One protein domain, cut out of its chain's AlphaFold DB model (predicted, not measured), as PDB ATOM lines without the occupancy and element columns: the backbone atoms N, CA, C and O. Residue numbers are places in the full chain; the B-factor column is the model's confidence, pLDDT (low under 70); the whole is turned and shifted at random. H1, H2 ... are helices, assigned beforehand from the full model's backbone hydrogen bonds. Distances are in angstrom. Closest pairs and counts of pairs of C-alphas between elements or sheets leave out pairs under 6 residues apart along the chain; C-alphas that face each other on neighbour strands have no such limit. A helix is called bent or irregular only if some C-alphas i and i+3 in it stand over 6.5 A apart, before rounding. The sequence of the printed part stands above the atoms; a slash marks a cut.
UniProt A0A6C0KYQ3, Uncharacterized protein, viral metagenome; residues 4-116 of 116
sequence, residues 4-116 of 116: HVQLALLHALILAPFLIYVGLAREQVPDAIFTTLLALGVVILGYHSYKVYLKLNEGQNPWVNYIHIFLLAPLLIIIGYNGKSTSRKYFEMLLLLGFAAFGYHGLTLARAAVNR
ATOM      1  N   HIS A   4      70.729  82.739 142.331       89.56
ATOM      2  CA  HIS A   4      70.921  82.733 143.783       89.56
ATOM      3  C   HIS A   4      72.330  82.279 144.185       89.56
ATOM      4  O   HIS A   4      72.936  82.889 145.064       89.56
ATOM      5  N   VAL A   5      72.875  81.255 143.524       94.31
ATOM      6  CA  VAL A   5      74.241  80.771 143.771       94.31
ATOM      7  C   VAL A   5      75.274  81.790 143.292       94.31
ATOM      8  O   VAL A   5      76.245  82.034 143.999       94.31
ATOM      9  N   GLN A   6      75.055  82.438 142.141       95.75
ATOM     10  CA  GLN A   6      75.931  83.522 141.667       95.75
ATOM     11  C   GLN A   6      75.997  84.680 142.673       95.75
ATOM     12  O   GLN A   6      77.086  85.116 143.045       95.75
ATOM     13  N   LEU A   7      74.839  85.135 143.164       95.12
ATOM     14  CA  LEU A   7      74.766  86.183 144.184       95.12
ATOM     15  C   LEU A   7      75.428  85.752 145.495       95.12
ATOM     16  O   LEU A   7      76.134  86.552 146.107       95.12
ATOM     17  N   ALA A   8      75.230  84.500 145.915       96.56
ATOM     18  CA  ALA A   8      75.852  83.976 147.124       96.56
ATOM     19  C   ALA A   8      77.380  83.900 147.005       96.56
ATOM     20  O   ALA A   8      78.070  84.279 147.946       96.56
ATOM     21  N   LEU A   9      77.916  83.493 145.851       97.50
ATOM     22  CA  LEU A   9      79.360  83.505 145.597       97.50
ATOM     23  C   LEU A   9      79.931  84.924 145.640       97.50
ATOM     24  O   LEU A   9      80.929  85.148 146.318       97.50
ATOM     25  N   LEU A  10      79.279  85.887 144.979       96.94
ATOM     26  CA  LEU A  10      79.698  87.292 145.007       96.94
ATOM     27  C   LEU A  10      79.790  87.820 146.447       96.94
ATOM     28  O   LEU A  10      80.794  88.419 146.833       96.94
ATOM     29  N   HIS A  11      78.760  87.575 147.258       97.62
ATOM     30  CA  HIS A  11      78.754  88.046 148.637       97.62
ATOM     31  C   HIS A  11      79.773  87.307 149.504       97.62
ATOM     32  O   HIS A  11      80.510  87.955 150.237       97.62
ATOM     33  N   ALA A  12      79.846  85.978 149.419       97.56
ATOM     34  CA  ALA A  12      80.718  85.186 150.282       97.56
ATOM     35  C   ALA A  12      82.210  85.366 149.962       97.56
ATOM     36  O   ALA A  12      83.026  85.342 150.878       97.56
ATOM     37  N   LEU A  13      82.573  85.541 148.687       97.56
ATOM     38  CA  LEU A  13      83.978  85.566 148.258       97.56
ATOM     39  C   LEU A  13      84.545  86.973 148.078       97.56
ATOM     40  O   LEU A  13      85.758  87.139 148.148       97.56
ATOM     41  N   ILE A  14      83.696  87.974 147.829       98.06
ATOM     42  CA  ILE A  14      84.153  89.331 147.509       98.06
ATOM     43  C   ILE A  14      83.617  90.329 148.528       98.06
ATOM     44  O   ILE A  14      84.394  90.930 149.268       98.06
ATOM     45  N   LEU A  15      82.292  90.493 148.601       98.00
ATOM     46  CA  LEU A  15      81.709  91.592 149.375       98.00
ATOM     47  C   LEU A  15      81.916  91.405 150.880       98.00
ATOM     48  O   LEU A  15      82.412  92.308 151.542       98.00
ATOM     49  N   ALA A  16      81.586  90.239 151.430       98.38
ATOM     50  CA  ALA A  16      81.710  89.997 152.861       98.38
ATOM     51  C   ALA A  16      83.171  90.026 153.346       98.38
ATOM     52  O   ALA A  16      83.427  90.735 154.320       98.38
ATOM     53  N   PRO A  17      84.150  89.381 152.675       98.56
ATOM     54  CA  PRO A  17      85.561  89.530 153.032       98.56
ATOM     55  C   PRO A  17      86.044  90.981 152.981       98.56
ATOM     56  O   PRO A  17      86.755  91.409 153.886       98.56
ATOM     57  N   PHE A  18      85.616  91.760 151.981       98.56
ATOM     58  CA  PHE A  18      85.934  93.186 151.902       98.56
ATOM     59  C   PHE A  18      85.380  93.968 153.105       98.56
ATOM     60  O   PHE A  18      86.128  94.695 153.758       98.56
ATOM     61  N   LEU A  19      84.102  93.783 153.453       98.62
ATOM     62  CA  LEU A  19      83.494  94.453 154.611       98.62
ATOM     63  C   LEU A  19      84.149  94.033 155.936       98.62
ATOM     64  O   LEU A  19      84.381  94.879 156.801       98.62
ATOM     65  N   ILE A  20      84.482  92.747 156.083       98.81
ATOM     66  CA  ILE A  20      85.192  92.209 157.250       98.81
ATOM     67  C   ILE A  20      86.587  92.832 157.359       98.81
ATOM     68  O   ILE A  20      86.958  93.302 158.434       98.81
ATOM     69  N   TYR A  21      87.339  92.894 156.256       98.69
ATOM     70  CA  TYR A  21      88.656  93.528 156.218       98.69
ATOM     71  C   TYR A  21      88.590  94.989 156.673       98.69
ATOM     72  O   TYR A  21      89.334  95.378 157.571       98.69
ATOM     73  N   VAL A  22      87.662  95.778 156.125       98.62
ATOM     74  CA  VAL A  22      87.484  97.183 156.525       98.62
ATOM     75  C   VAL A  22      87.094  97.295 157.999       98.62
ATOM     76  O   VAL A  22      87.650  98.122 158.718       98.62
ATOM     77  N   GLY A  23      86.171  96.459 158.480       98.50
ATOM     78  CA  GLY A  23      85.758  96.459 159.884       98.50
ATOM     79  C   GLY A  23      86.883  96.088 160.864       98.50
ATOM     80  O   GLY A  23      86.918  96.604 161.984       98.50
ATOM     81  N   LEU A  24      87.816  95.227 160.442       98.50
ATOM     82  CA  LEU A  24      88.996  94.821 161.215       98.50
ATOM     83  C   LEU A  24      90.111  95.872 161.186       98.50
ATOM     84  O   LEU A  24      90.651  96.205 162.239       98.50
ATOM     85  N   ALA A  25      90.450  96.386 160.002       98.50
ATOM     86  CA  ALA A  25      91.554  97.326 159.800       98.50
ATOM     87  C   ALA A  25      91.193  98.775 160.175       98.50
ATOM     88  O   ALA A  25      92.071  99.546 160.557       98.50
ATOM     89  N   ARG A  26      89.904  99.138 160.125       98.12
ATOM     90  CA  ARG A  26      89.360 100.428 160.587       98.12
ATOM     91  C   ARG A  26      90.086 101.633 159.980       98.12
ATOM     92  O   ARG A  26      90.179 101.732 158.763       98.12
ATOM     93  N   GLU A  27      90.611 102.543 160.799       97.38
ATOM     94  CA  GLU A  27      91.357 103.735 160.387       97.38
ATOM     95  C   GLU A  27      92.696 103.440 159.686       97.38
ATOM     96  O   GLU A  27      93.299 104.352 159.118       97.38
ATOM     97  N   GLN A  28      93.156 102.184 159.701       98.25
ATOM     98  CA  GLN A  28      94.406 101.758 159.061       98.25
ATOM     99  C   GLN A  28      94.235 101.430 157.570       98.25
ATOM    100  O   GLN A  28      95.231 101.209 156.880       98.25
ATOM    101  N   VAL A  29      93.000 101.386 157.049       98.12
ATOM    102  CA  VAL A  29      92.780 101.206 155.605       98.12
ATOM    103  C   VAL A  29      93.290 102.424 154.814       98.12
ATOM    104  O   VAL A  29      93.275 103.546 155.330       98.12
ATOM    105  N   PRO A  30      93.718 102.247 153.551       98.31
ATOM    106  CA  PRO A  30      94.079 103.367 152.683       98.31
ATOM    107  C   PRO A  30      92.919 104.350 152.484       98.31
ATOM    108  O   PRO A  30      91.765 103.933 152.389       98.31
ATOM    109  N   ASP A  31      93.218 105.642 152.316       98.00
ATOM    110  CA  ASP A  31      92.183 106.687 152.236       98.00
ATOM    111  C   ASP A  31      91.189 106.471 151.077       98.00
ATOM    112  O   ASP A  31      89.992 106.727 151.215       98.00
ATOM    113  N   ALA A  32      91.655 105.896 149.960       98.31
ATOM    114  CA  ALA A  32      90.820 105.538 148.810       98.31
ATOM    115  C   ALA A  32      89.692 104.542 149.150       98.31
ATOM    116  O   ALA A  32      88.656 104.517 148.475       98.31
ATOM    117  N   ILE A  33      89.857 103.731 150.201       98.56
ATOM    118  CA  ILE A  33      88.812 102.814 150.660       98.56
ATOM    119  C   ILE A  33      87.613 103.597 151.191       98.56
ATOM    120  O   ILE A  33      86.488 103.222 150.884       98.56
ATOM    121  N   PHE A  34      87.800 104.719 151.888       98.69
ATOM    122  CA  PHE A  34      86.672 105.525 152.368       98.69
ATOM    123  C   PHE A  34      85.857 106.113 151.213       98.69
ATOM    124  O   PHE A  34      84.630 105.996 151.207       98.69
ATOM    125  N   THR A  35      86.523 106.640 150.181       98.50
ATOM    126  CA  THR A  35      85.852 107.094 148.951       98.50
ATOM    127  C   THR A  35      85.100 105.949 148.273       98.50
ATOM    128  O   THR A  35      83.964 106.128 147.831       98.50
ATOM    129  N   THR A  36      85.696 104.755 148.248       98.44
ATOM    130  CA  THR A  36      85.058 103.549 147.704       98.44
ATOM    131  C   THR A  36      83.807 103.169 148.499       98.44
ATOM    132  O   THR A  36      82.765 102.916 147.900       98.44
ATOM    133  N   LEU A  37      83.862 103.173 149.836       98.69
ATOM    134  CA  LEU A  37      82.706 102.877 150.694       98.69
ATOM    135  C   LEU A  37      81.594 103.913 150.516       98.69
ATOM    136  O   LEU A  37      80.431 103.531 150.432       98.69
ATOM    137  N   LEU A  38      81.940 105.199 150.404       98.81
ATOM    138  CA  LEU A  38      80.964 106.261 150.163       98.81
ATOM    139  C   LEU A  38      80.229 106.042 148.834       98.81
ATOM    140  O   LEU A  38      78.996 106.025 148.803       98.81
ATOM    141  N   ALA A  39      80.980 105.813 147.752       98.62
ATOM    142  CA  ALA A  39      80.414 105.544 146.433       98.62
ATOM    143  C   ALA A  39      79.547 104.272 146.437       98.62
ATOM    144  O   ALA A  39      78.412 104.297 145.957       98.62
ATOM    145  N   LEU A  40      80.041 103.181 147.035       98.44
ATOM    146  CA  LEU A  40      79.289 101.934 147.178       98.44
ATOM    147  C   LEU A  40      77.999 102.135 147.973       98.44
ATOM    148  O   LEU A  40      76.956 101.634 147.563       98.44
ATOM    149  N   GLY A  41      78.042 102.886 149.072       98.75
ATOM    150  CA  GLY A  41      76.868 103.181 149.885       98.75
ATOM    151  C   GLY A  41      75.774 103.900 149.093       98.75
ATOM    152  O   GLY A  41      74.619 103.476 149.127       98.75
ATOM    153  N   VAL A  42      76.133 104.920 148.306       98.81
ATOM    154  CA  VAL A  42      75.184 105.641 147.434       98.81
ATOM    155  C   VAL A  42      74.599 104.720 146.357       98.81
ATOM    156  O   VAL A  42      73.381 104.695 146.159       98.81
ATOM    157  N   VAL A  43      75.440 103.922 145.692       98.69
ATOM    158  CA  VAL A  43      74.992 102.981 144.649       98.69
ATOM    159  C   VAL A  43      74.061 101.914 145.224       98.69
ATOM    160  O   VAL A  43      73.000 101.659 144.655       98.69
ATOM    161  N   ILE A  44      74.414 101.313 146.365       98.56
ATOM    162  CA  ILE A  44      73.603 100.298 147.053       98.56
ATOM    163  C   ILE A  44      72.256 100.895 147.464       98.56
ATOM    164  O   ILE A  44      71.223 100.262 147.232       98.56
ATOM    165  N   LEU A  45      72.242 102.112 148.015       98.81
ATOM    166  CA  LEU A  45      71.002 102.784 148.397       98.81
ATOM    167  C   LEU A  45      70.062 102.947 147.195       98.81
ATOM    168  O   LEU A  45      68.903 102.535 147.269       98.81
ATOM    169  N   GLY A  46      70.561 103.482 146.077       98.69
ATOM    170  CA  GLY A  46      69.766 103.673 144.861       98.69
ATOM    171  C   GLY A  46      69.288 102.352 144.254       98.69
ATOM    172  O   GLY A  46      68.090 102.165 144.021       98.69
ATOM    173  N   TYR A  47      70.205 101.400 144.063       98.56
ATOM    174  CA  TYR A  47      69.904 100.097 143.470       98.56
ATOM    175  C   TYR A  47      68.864  99.317 144.281       98.56
ATOM    176  O   TYR A  47      67.882  98.815 143.727       98.56
ATOM    177  N   HIS A  48      69.041  99.225 145.604       98.50
ATOM    178  CA  HIS A  48      68.109  98.468 146.430       98.50
ATOM    179  C   HIS A  48      66.768  99.178 146.593       98.50
ATOM    180  O   HIS A  48      65.761  98.473 146.623       98.50
ATOM    181  N   SER A  49      66.730 100.514 146.614       98.62
ATOM    182  CA  SER A  49      65.470 101.273 146.615       98.62
ATOM    183  C   SER A  49      64.666 101.022 145.339       98.62
ATOM    184  O   SER A  49      63.479 100.704 145.407       98.62
ATOM    185  N   TYR A  50      65.319 101.043 144.173       98.56
ATOM    186  CA  TYR A  50      64.673 100.686 142.908       98.56
ATOM    187  C   TYR A  50      64.165  99.233 142.910       98.56
ATOM    188  O   TYR A  50      63.028  98.956 142.530       98.56
ATOM    189  N   LYS A  51      64.965  98.288 143.419       98.12
ATOM    190  CA  LYS A  51      64.542  96.884 143.558       98.12
ATOM    191  C   LYS A  51      63.380  96.691 144.538       98.12
ATOM    192  O   LYS A  51      62.593  95.774 144.315       98.12
ATOM    193  N   VAL A  52      63.273  97.490 145.606       98.50
ATOM    194  CA  VAL A  52      62.096  97.483 146.497       98.50
ATOM    195  C   VAL A  52      60.854  97.858 145.701       98.50
ATOM    196  O   VAL A  52      59.886  97.107 145.738       98.50
ATOM    197  N   TYR A  53      60.903  98.961 144.948       98.44
ATOM    198  CA  TYR A  53      59.777  99.419 144.131       98.44
ATOM    199  C   TYR A  53      59.270  98.320 143.184       98.44
ATOM    200  O   TYR A  53      58.084  97.997 143.199       98.44
ATOM    201  N   LEU A  54      60.175  97.675 142.437       98.44
ATOM    202  CA  LEU A  54      59.807  96.573 141.541       98.44
ATOM    203  C   LEU A  54      59.164  95.398 142.292       98.44
ATOM    204  O   LEU A  54      58.097  94.928 141.911       98.44
ATOM    205  N   LYS A  55      59.779  94.953 143.394       97.88
ATOM    206  CA  LYS A  55      59.274  93.813 144.173       97.88
ATOM    207  C   LYS A  55      57.895  94.069 144.767       97.88
ATOM    208  O   LYS A  55      57.074  93.161 144.767       97.88
ATOM    209  N   LEU A  56      57.643  95.278 145.267       98.00
ATOM    210  CA  LEU A  56      56.339  95.633 145.825       98.00
ATOM    211  C   LEU A  56      55.250  95.623 144.747       98.00
ATOM    212  O   LEU A  56      54.176  95.079 144.993       98.00
ATOM    213  N   ASN A  57      55.543  96.129 143.545       98.06
ATOM    214  CA  ASN A  57      54.608  96.075 142.414       98.06
ATOM    215  C   ASN A  57      54.324  94.638 141.944       98.06
ATOM    216  O   ASN A  57      53.238  94.355 141.449       98.06
ATOM    217  N   GLU A  58      55.280  93.725 142.123       98.00
ATOM    218  CA  GLU A  58      55.140  92.294 141.821       98.00
ATOM    219  C   GLU A  58      54.554  91.473 142.993       98.00
ATOM    220  O   GLU A  58      54.460  90.249 142.896       98.00
ATOM    221  N   GLY A  59      54.195  92.101 144.123       97.56
ATOM    222  CA  GLY A  59      53.694  91.403 145.318       97.56
ATOM    223  C   GLY A  59      54.739  90.534 146.039       97.56
ATOM    224  O   GLY A  59      54.389  89.666 146.839       97.56
ATOM    225  N   GLN A  60      56.029  90.739 145.766       97.69
ATOM    226  CA  GLN A  60      57.138  89.996 146.368       97.69
ATOM    227  C   GLN A  60      57.634  90.651 147.661       97.69
ATOM    228  O   GLN A  60      57.578  91.865 147.833       97.69
ATOM    229  N   ASN A  61      58.231  89.852 148.551       97.06
ATOM    230  CA  ASN A  61      58.836  90.344 149.789       97.06
ATOM    231  C   ASN A  61      60.253  90.932 149.546       97.06
ATOM    232  O   ASN A  61      61.174  90.200 149.151       97.06
ATOM    233  N   PRO A  62      60.492  92.230 149.824       97.62
ATOM    234  CA  PRO A  62      61.789  92.866 149.634       97.62
ATOM    235  C   PRO A  62      62.645  92.943 150.915       97.62
ATOM    236  O   PRO A  62      63.532  93.786 150.984       97.62
ATOM    237  N   TRP A  63      62.443  92.083 151.922       97.44
ATOM    238  CA  TRP A  63      63.100  92.226 153.237       97.44
ATOM    239  C   TRP A  63      64.634  92.369 153.184       97.44
ATOM    240  O   TRP A  63      65.194  93.217 153.875       97.44
ATOM    241  N   VAL A  64      65.326  91.612 152.319       95.69
ATOM    242  CA  VAL A  64      66.791  91.734 152.155       95.69
ATOM    243  C   VAL A  64      67.167  93.122 151.638       95.69
ATOM    244  O   VAL A  64      68.181  93.686 152.041       95.69
ATOM    245  N   ASN A  65      66.346  93.703 150.759       98.31
ATOM    246  CA  ASN A  65      66.572  95.045 150.239       98.31
ATOM    247  C   ASN A  65      66.454  96.102 151.346       98.31
ATOM    248  O   ASN A  65      67.248  97.037 151.359       98.31
ATOM    249  N   TYR A  66      65.548  95.924 152.310       98.56
ATOM    250  CA  TYR A  66      65.438  96.829 153.458       98.56
ATOM    251  C   TYR A  66      66.681  96.815 154.347       98.56
ATOM    252  O   TYR A  66      67.109  97.876 154.792       98.56
ATOM    253  N   ILE A  67      67.329  95.663 154.539       98.25
ATOM    254  CA  ILE A  67      68.616  95.605 155.255       98.25
ATOM    255  C   ILE A  67      69.674  96.449 154.544       98.25
ATOM    256  O   ILE A  67      70.420  97.187 155.187       98.25
ATOM    257  N   HIS A  68      69.724  96.385 153.214       98.44
ATOM    258  CA  HIS A  68      70.686  97.172 152.450       98.44
ATOM    259  C   HIS A  68      70.397  98.673 152.548       98.44
ATOM    260  O   HIS A  68      71.326  99.454 152.719       98.44
ATOM    261  N   ILE A  69      69.124  99.070 152.489       98.69
ATOM    262  CA  ILE A  69      68.695 100.476 152.514       98.69
ATOM    263  C   ILE A  69      68.856 101.108 153.898       98.69
ATOM    264  O   ILE A  69      69.318 102.239 153.992       98.69
ATOM    265  N   PHE A  70      68.467 100.406 154.962       98.56
ATOM    266  CA  PHE A  70      68.379 100.998 156.300       98.56
ATOM    267  C   PHE A  70      69.579 100.693 157.194       98.56
ATOM    268  O   PHE A  70      69.798 101.421 158.159       98.56
ATOM    269  N   LEU A  71      70.361  99.650 156.894       98.44
ATOM    270  CA  LEU A  71      71.518  99.267 157.708       98.44
ATOM    271  C   LEU A  71      72.825  99.405 156.932       98.44
ATOM    272  O   LEU A  71      73.680 100.196 157.321       98.44
ATOM    273  N   LEU A  72      72.987  98.669 155.828       98.62
ATOM    274  CA  LEU A  72      74.283  98.600 155.149       98.62
ATOM    275  C   LEU A  72      74.661  99.922 154.469       98.62
ATOM    276  O   LEU A  72      75.730 100.457 154.743       98.62
ATOM    277  N   ALA A  73      73.808 100.470 153.600       98.81
ATOM    278  CA  ALA A  73      74.132 101.679 152.843       98.81
ATOM    279  C   ALA A  73      74.378 102.910 153.734       98.81
ATOM    280  O   ALA A  73      75.408 103.557 153.537       98.81
ATOM    281  N   PRO A  74      73.540 103.222 154.747       98.81
ATOM    282  CA  PRO A  74      73.810 104.330 155.657       98.81
ATOM    283  C   PRO A  74      75.136 104.149 156.391       98.81
ATOM    284  O   PRO A  74      75.893 105.103 156.536       98.81
ATOM    285  N   LEU A  75      75.458 102.918 156.796       98.81
ATOM    286  CA  LEU A  75      76.715 102.625 157.471       98.81
ATOM    287  C   LEU A  75      77.928 102.861 156.563       98.81
ATOM    288  O   LEU A  75      78.883 103.508 156.985       98.81
ATOM    289  N   LEU A  76      77.874 102.398 155.310       98.88
ATOM    290  CA  LEU A  76      78.927 102.647 154.322       98.88
ATOM    291  C   LEU A  76      79.113 104.144 154.051       98.88
ATOM    292  O   LEU A  76      80.247 104.617 154.005       98.88
ATOM    293  N   ILE A  77      78.012 104.893 153.927       98.88
ATOM    294  CA  ILE A  77      78.037 106.347 153.725       98.88
ATOM    295  C   ILE A  77      78.653 107.050 154.939       98.88
ATOM    296  O   ILE A  77      79.525 107.895 154.763       98.88
ATOM    297  N   ILE A  78      78.260 106.685 156.165       98.81
ATOM    298  CA  ILE A  78      78.812 107.269 157.398       98.81
ATOM    299  C   ILE A  78      80.323 107.037 157.472       98.81
ATOM    300  O   ILE A  78      81.069 107.990 157.701       98.81
ATOM    301  N   ILE A  79      80.779 105.800 157.266       98.81
ATOM    302  CA  ILE A  79      82.208 105.459 157.324       98.81
ATOM    303  C   ILE A  79      82.971 106.169 156.199       98.81
ATOM    304  O   ILE A  79      84.027 106.754 156.431       98.81
ATOM    305  N   GLY A  80      82.429 106.152 154.981       98.75
ATOM    306  CA  GLY A  80      83.059 106.768 153.819       98.75
ATOM    307  C   GLY A  80      83.155 108.294 153.909       98.75
ATOM    308  O   GLY A  80      84.168 108.860 153.510       98.75
ATOM    309  N   TYR A  81      82.142 108.957 154.475       98.75
ATOM    310  CA  TYR A  81      82.118 110.413 154.651       98.75
ATOM    311  C   TYR A  81      83.046 110.886 155.777       98.75
ATOM    312  O   TYR A  81      83.754 111.876 155.615       98.75
ATOM    313  N   ASN A  82      83.066 110.184 156.917       98.69
ATOM    314  CA  ASN A  82      83.885 110.585 158.069       98.69
ATOM    315  C   ASN A  82      85.345 110.094 157.970       98.69
ATOM    316  O   ASN A  82      86.218 110.589 158.689       98.69
ATOM    317  N   GLY A  83      85.636 109.122 157.103       98.44
ATOM    318  CA  GLY A  83      86.986 108.607 156.888       98.44
ATOM    319  C   GLY A  83      87.624 108.080 158.175       98.44
ATOM    320  O   GLY A  83      86.981 107.400 158.979       98.44
ATOM    321  N   LYS A  84      88.882 108.468 158.419       98.12
ATOM    322  CA  LYS A  84      89.644 108.106 159.630       98.12
ATOM    323  C   LYS A  84      89.077 108.675 160.935       98.12
ATOM    324  O   LYS A  84      89.440 108.192 161.999       98.12
ATOM    325  N   SER A  85      88.178 109.663 160.877       98.44
ATOM    326  CA  SER A  85      87.508 110.206 162.072       98.44
ATOM    327  C   SER A  85      86.284 109.389 162.512       98.44
ATOM    328  O   SER A  85      85.666 109.675 163.539       98.44
ATOM    329  N   THR A  86      85.924 108.355 161.747       98.56
ATOM    330  CA  THR A  86      84.784 107.484 162.033       98.56
ATOM    331  C   THR A  86      84.921 106.823 163.406       98.56
ATOM    332  O   THR A  86      85.916 106.174 163.714       98.56
ATOM    333  N   SER A  87      83.874 106.921 164.230       98.44
ATOM    334  CA  SER A  87      83.838 106.232 165.523       98.44
ATOM    335  C   SER A  87      83.930 104.710 165.356       98.44
ATOM    336  O   SER A  87      83.214 104.121 164.544       98.44
ATOM    337  N   ARG A  88      84.740 104.064 166.207       98.25
ATOM    338  CA  ARG A  88      84.983 102.610 166.229       98.25
ATOM    339  C   ARG A  88      83.718 101.752 166.102       98.25
ATOM    340  O   ARG A  88      83.738 100.748 165.396       98.25
ATOM    341  N   LYS A  89      82.614 102.166 166.733       98.38
ATOM    342  CA  LYS A  89      81.337 101.433 166.700       98.38
ATOM    343  C   LYS A  89      80.821 101.186 165.279       98.38
ATOM    344  O   LYS A  89      80.254 100.134 165.024       98.38
ATOM    345  N   TYR A  90      81.038 102.115 164.345       98.75
ATOM    346  CA  TYR A  90      80.562 101.954 162.970       98.75
ATOM    347  C   TYR A  90      81.371 100.892 162.217       98.75
ATOM    348  O   TYR A  90      80.794 100.090 161.489       98.75
ATOM    349  N   PHE A  91      82.683 100.809 162.455       98.75
ATOM    350  CA  PHE A  91      83.497  99.720 161.916       98.75
ATOM    351  C   PHE A  91      83.115  98.363 162.515       98.75
ATOM    352  O   PHE A  91      83.056  97.372 161.792       98.75
ATOM    353  N   GLU A  92      82.802  98.304 163.812       98.62
ATOM    354  CA  GLU A  92      82.333  97.069 164.458       98.62
ATOM    355  C   GLU A  92      80.951  96.642 163.942       98.62
ATOM    356  O   GLU A  92      80.738  95.464 163.663       98.62
ATOM    357  N   MET A  93      80.036  97.587 163.704       98.75
ATOM    358  CA  MET A  93      78.772  97.308 163.011       98.75
ATOM    359  C   MET A  93      79.009  96.784 161.587       98.75
ATOM    360  O   MET A  93      78.317  95.862 161.155       98.75
ATOM    361  N   LEU A  94      80.000  97.325 160.869       98.69
ATOM    362  CA  LEU A  94      80.329  96.880 159.513       98.69
ATOM    363  C   LEU A  94      80.878  95.452 159.529       98.69
ATOM    364  O   LEU A  94      80.479  94.630 158.707       98.69
ATOM    365  N   LEU A  95      81.733  95.151 160.506       98.56
ATOM    366  CA  LEU A  95      82.269  93.818 160.747       98.56
ATOM    367  C   LEU A  95      81.148  92.807 161.034       98.56
ATOM    368  O   LEU A  95      81.131  91.730 160.438       98.56
ATOM    369  N   LEU A  96      80.185  93.165 161.892       98.62
ATOM    370  CA  LEU A  96      79.022  92.324 162.200       98.62
ATOM    371  C   LEU A  96      78.185  92.031 160.948       98.62
ATOM    372  O   LEU A  96      77.848  90.874 160.692       98.62
ATOM    373  N   LEU A  97      77.883  93.052 160.139       98.50
ATOM    374  CA  LEU A  97      77.149  92.875 158.882       98.50
ATOM    375  C   LEU A  97      77.947  92.060 157.853       98.50
ATOM    376  O   LEU A  97      77.364  91.241 157.143       98.50
ATOM    377  N   GLY A  98      79.271  92.232 157.807       98.50
ATOM    378  CA  GLY A  98      80.172  91.427 156.986       98.50
ATOM    379  C   GLY A  98      80.099  89.940 157.344       98.50
ATOM    380  O   GLY A  98      79.868  89.110 156.467       98.50
ATOM    381  N   PHE A  99      80.194  89.592 158.631       98.62
ATOM    382  CA  PHE A  99      80.031  88.204 159.081       98.62
ATOM    383  C   PHE A  99      78.620  87.660 158.846       98.62
ATOM    384  O   PHE A  99      78.480  86.508 158.429       98.62
ATOM    385  N   ALA A 100      77.578  88.468 159.059       98.19
ATOM    386  CA  ALA A 100      76.203  88.067 158.770       98.19
ATOM    387  C   ALA A 100      76.020  87.720 157.282       98.19
ATOM    388  O   ALA A 100      75.452  86.674 156.957       98.19
ATOM    389  N   ALA A 101      76.560  88.546 156.379       98.06
ATOM    390  CA  ALA A 101      76.554  88.278 154.944       98.06
ATOM    391  C   ALA A 101      77.363  87.017 154.600       98.06
ATOM    392  O   ALA A 101      76.861  86.145 153.886       98.06
ATOM    393  N   PHE A 102      78.577  86.877 155.144       98.44
ATOM    394  CA  PHE A 102      79.418  85.697 154.925       98.44
ATOM    395  C   PHE A 102      78.703  84.406 155.346       98.44
ATOM    396  O   PHE A 102      78.608  83.467 154.558       98.44
ATOM    397  N   GLY A 103      78.140  84.373 156.557       98.00
ATOM    398  CA  GLY A 103      77.440  83.205 157.090       98.00
ATOM    399  C   GLY A 103      76.166  82.863 156.315       98.00
ATOM    400  O   GLY A 103      75.968  81.707 155.935       98.00
ATOM    401  N   TYR A 104      75.320  83.856 156.020       97.06
ATOM    402  CA  TYR A 104      74.070  83.648 155.282       97.06
ATOM    403  C   TYR A 104      74.316  83.085 153.874       97.06
ATOM    404  O   TYR A 104      73.672  82.117 153.442       97.06
ATOM    405  N   HIS A 105      75.285  83.654 153.154       97.38
ATOM    406  CA  HIS A 105      75.615  83.202 151.807       97.38
ATOM    407  C   HIS A 105      76.432  81.908 151.807       97.38
ATOM    408  O   HIS A 105      76.160  81.040 150.981       97.38
ATOM    409  N   GLY A 106      77.331  81.703 152.773       97.06
ATOM    410  CA  GLY A 106      78.027  80.430 152.971       97.06
ATOM    411  C   GLY A 106      77.057  79.268 153.199       97.06
ATOM    412  O   GLY A 106      77.154  78.241 152.529       97.06
ATOM    413  N   LEU A 107      76.043  79.456 154.052       96.00
ATOM    414  CA  LEU A 107      74.978  78.468 154.257       96.00
ATOM    415  C   LEU A 107      74.189  78.188 152.968       96.00
ATOM    416  O   LEU A 107      73.847  77.041 152.681       96.00
ATOM    417  N   THR A 108      73.911  79.227 152.178       95.19
ATOM    418  CA  THR A 108      73.235  79.084 150.878       95.19
ATOM    419  C   THR A 108      74.053  78.216 149.920       95.19
ATOM    420  O   THR A 108      73.501  77.320 149.280       95.19
ATOM    421  N   LEU A 109      75.368  78.436 149.851       96.12
ATOM    422  CA  LEU A 109      76.277  77.644 149.022       96.12
ATOM    423  C   LEU A 109      76.377  76.194 149.504       96.12
ATOM    424  O   LEU A 109      76.307  75.285 148.679       96.12
ATOM    425  N   ALA A 110      76.470  75.971 150.817       96.25
ATOM    426  CA  ALA A 110      76.501  74.631 151.397       96.25
ATOM    427  C   ALA A 110      75.229  73.838 151.053       96.25
ATOM    428  O   ALA A 110      75.311  72.715 150.557       96.25
ATOM    429  N   ARG A 111      74.046  74.447 151.209       94.94
ATOM    430  CA  ARG A 111      72.767  73.831 150.805       94.94
ATOM    431  C   ARG A 111      72.729  73.512 149.312       94.94
ATOM    432  O   ARG A 111      72.296  72.432 148.929       94.94
ATOM    433  N   ALA A 112      73.214  74.428 148.475       93.38
ATOM    434  CA  ALA A 112      73.297  74.226 147.030       93.38
ATOM    435  C   ALA A 112      74.357  73.196 146.602       93.38
ATOM    436  O   ALA A 112      74.395  72.840 145.428       93.38
ATOM    437  N   ALA A 113      75.249  72.768 147.500       92.56
ATOM    438  CA  ALA A 113      76.203  71.688 147.263       92.56
ATOM    439  C   ALA A 113      75.641  70.326 147.694       92.56
ATOM    440  O   ALA A 113      75.885  69.340 147.009       92.56
ATOM    441  N   VAL A 114      74.873  70.287 148.789       94.00
ATOM    442  CA  VAL A 114      74.232  69.063 149.302       94.00
ATOM    443  C   VAL A 114      73.023  68.653 148.460       94.00
ATOM    444  O   VAL A 114      72.846  67.474 148.190       94.00
ATOM    445  N   ASN A 115      72.208  69.612 148.014       84.31
ATOM    446  CA  ASN A 115      70.990  69.350 147.239       84.31
ATOM    447  C   ASN A 115      71.255  69.221 145.723       84.31
ATOM    448  O   ASN A 115      70.398  69.615 144.929       84.31
ATOM    449  N   ARG A 116      72.460  68.793 145.325       60.50
ATOM    450  CA  ARG A 116      72.830  68.598 143.913       60.50
ATOM    451  C   ARG A 116      72.446  67.222 143.408       60.50
ATOM    452  O   ARG A 116      72.581  66.263 144.193       60.50
TER     453      ARG A 116
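This is residues 4 to 116 of the 116 residues of an uncharacterized protein of viral metagenome (UniProt A0A6C0KYQ3). Four long helices form two antiparallel pairs, H2 with H3 and H1 with H4, that make the two arms of a V. The pairs meet at one end, where H1 and H3 end and H2 and H4 begin, and spread apart toward the other. The 113 printed residues hold four named helices, H1, H2, H3 and H4 in chain order, and no named strand; the class is all helix. The whole is compact, with a radius of gyration of the C-alphas of 14.9 A, and spans 44 by 34 by 21 A.

H2, residues 31 to 57, touches H3, residues 63 to 85, opposite ways at a shallow tilt of 19 degrees; their closest C-alphas, of Phe 34 and Gly 80, are 4.1 A apart. The two are a helical hairpin. H3 is the hub, touching three helices. With its residues 72 to 79 alone it touches residues 90 to 97 of H4, which is residues 88 to 114. These two are a hairpin as well, opposite ways at a steep tilt of 39 degrees, with the closest C-alphas, of Leu 75 and Tyr 90, 6.7 A apart. H4 touches H1, residues 4 to 28, opposite ways at a shallow tilt of 24 degrees; the C-alphas of Gly 23 and Phe 91 are closest, at 4.5 A. H1 and H3 touch only at their ends, where the closest C-alphas, of Glu 27 and Lys 84, are 4.8 A apart. H1, H3 and H4 form a bundle, a group of helices in which each touches the others. H1 and H2 are near each other, with 5 pairs of C-alphas within 10 A, while H2 and H4 are apart. Every O i to N i+4 pair is within hydrogen-bond range in H4, against 22 of 23 in H2, 16 of 21 in H1 and 14 of 19 in H3.

H2 runs 40.3 A from C-alpha 31 at (92.183, 106.687, 152.236) to C-alpha 57 at (54.608, 96.075, 142.414). H3 is 31.6 A long, H4 39.1 A and H1 33.9 A. H1 begins at C-alpha 4, (70.921, 82.733, 143.783), and H4 ends at C-alpha 114, (74.232, 69.063, 149.302). H1 has a kink of 40 degrees near residue 22 and is irregular, with C-alphas 24 and 27 9.3 A apart. H3 has a kink of 41 degrees near residue 79 and is irregular, with C-alphas 81 and 84 9.3 A apart.

The two C-alphas farthest apart, of Ser 85 and Arg 116, are 47.7 A apart. The printed part has no cut, and the three links, H1 to H2, H2 to H3 and H3 to H4, are tight. The mean pLDDT of the printed part is 97.4; residue 116, the chain's last, is under 70.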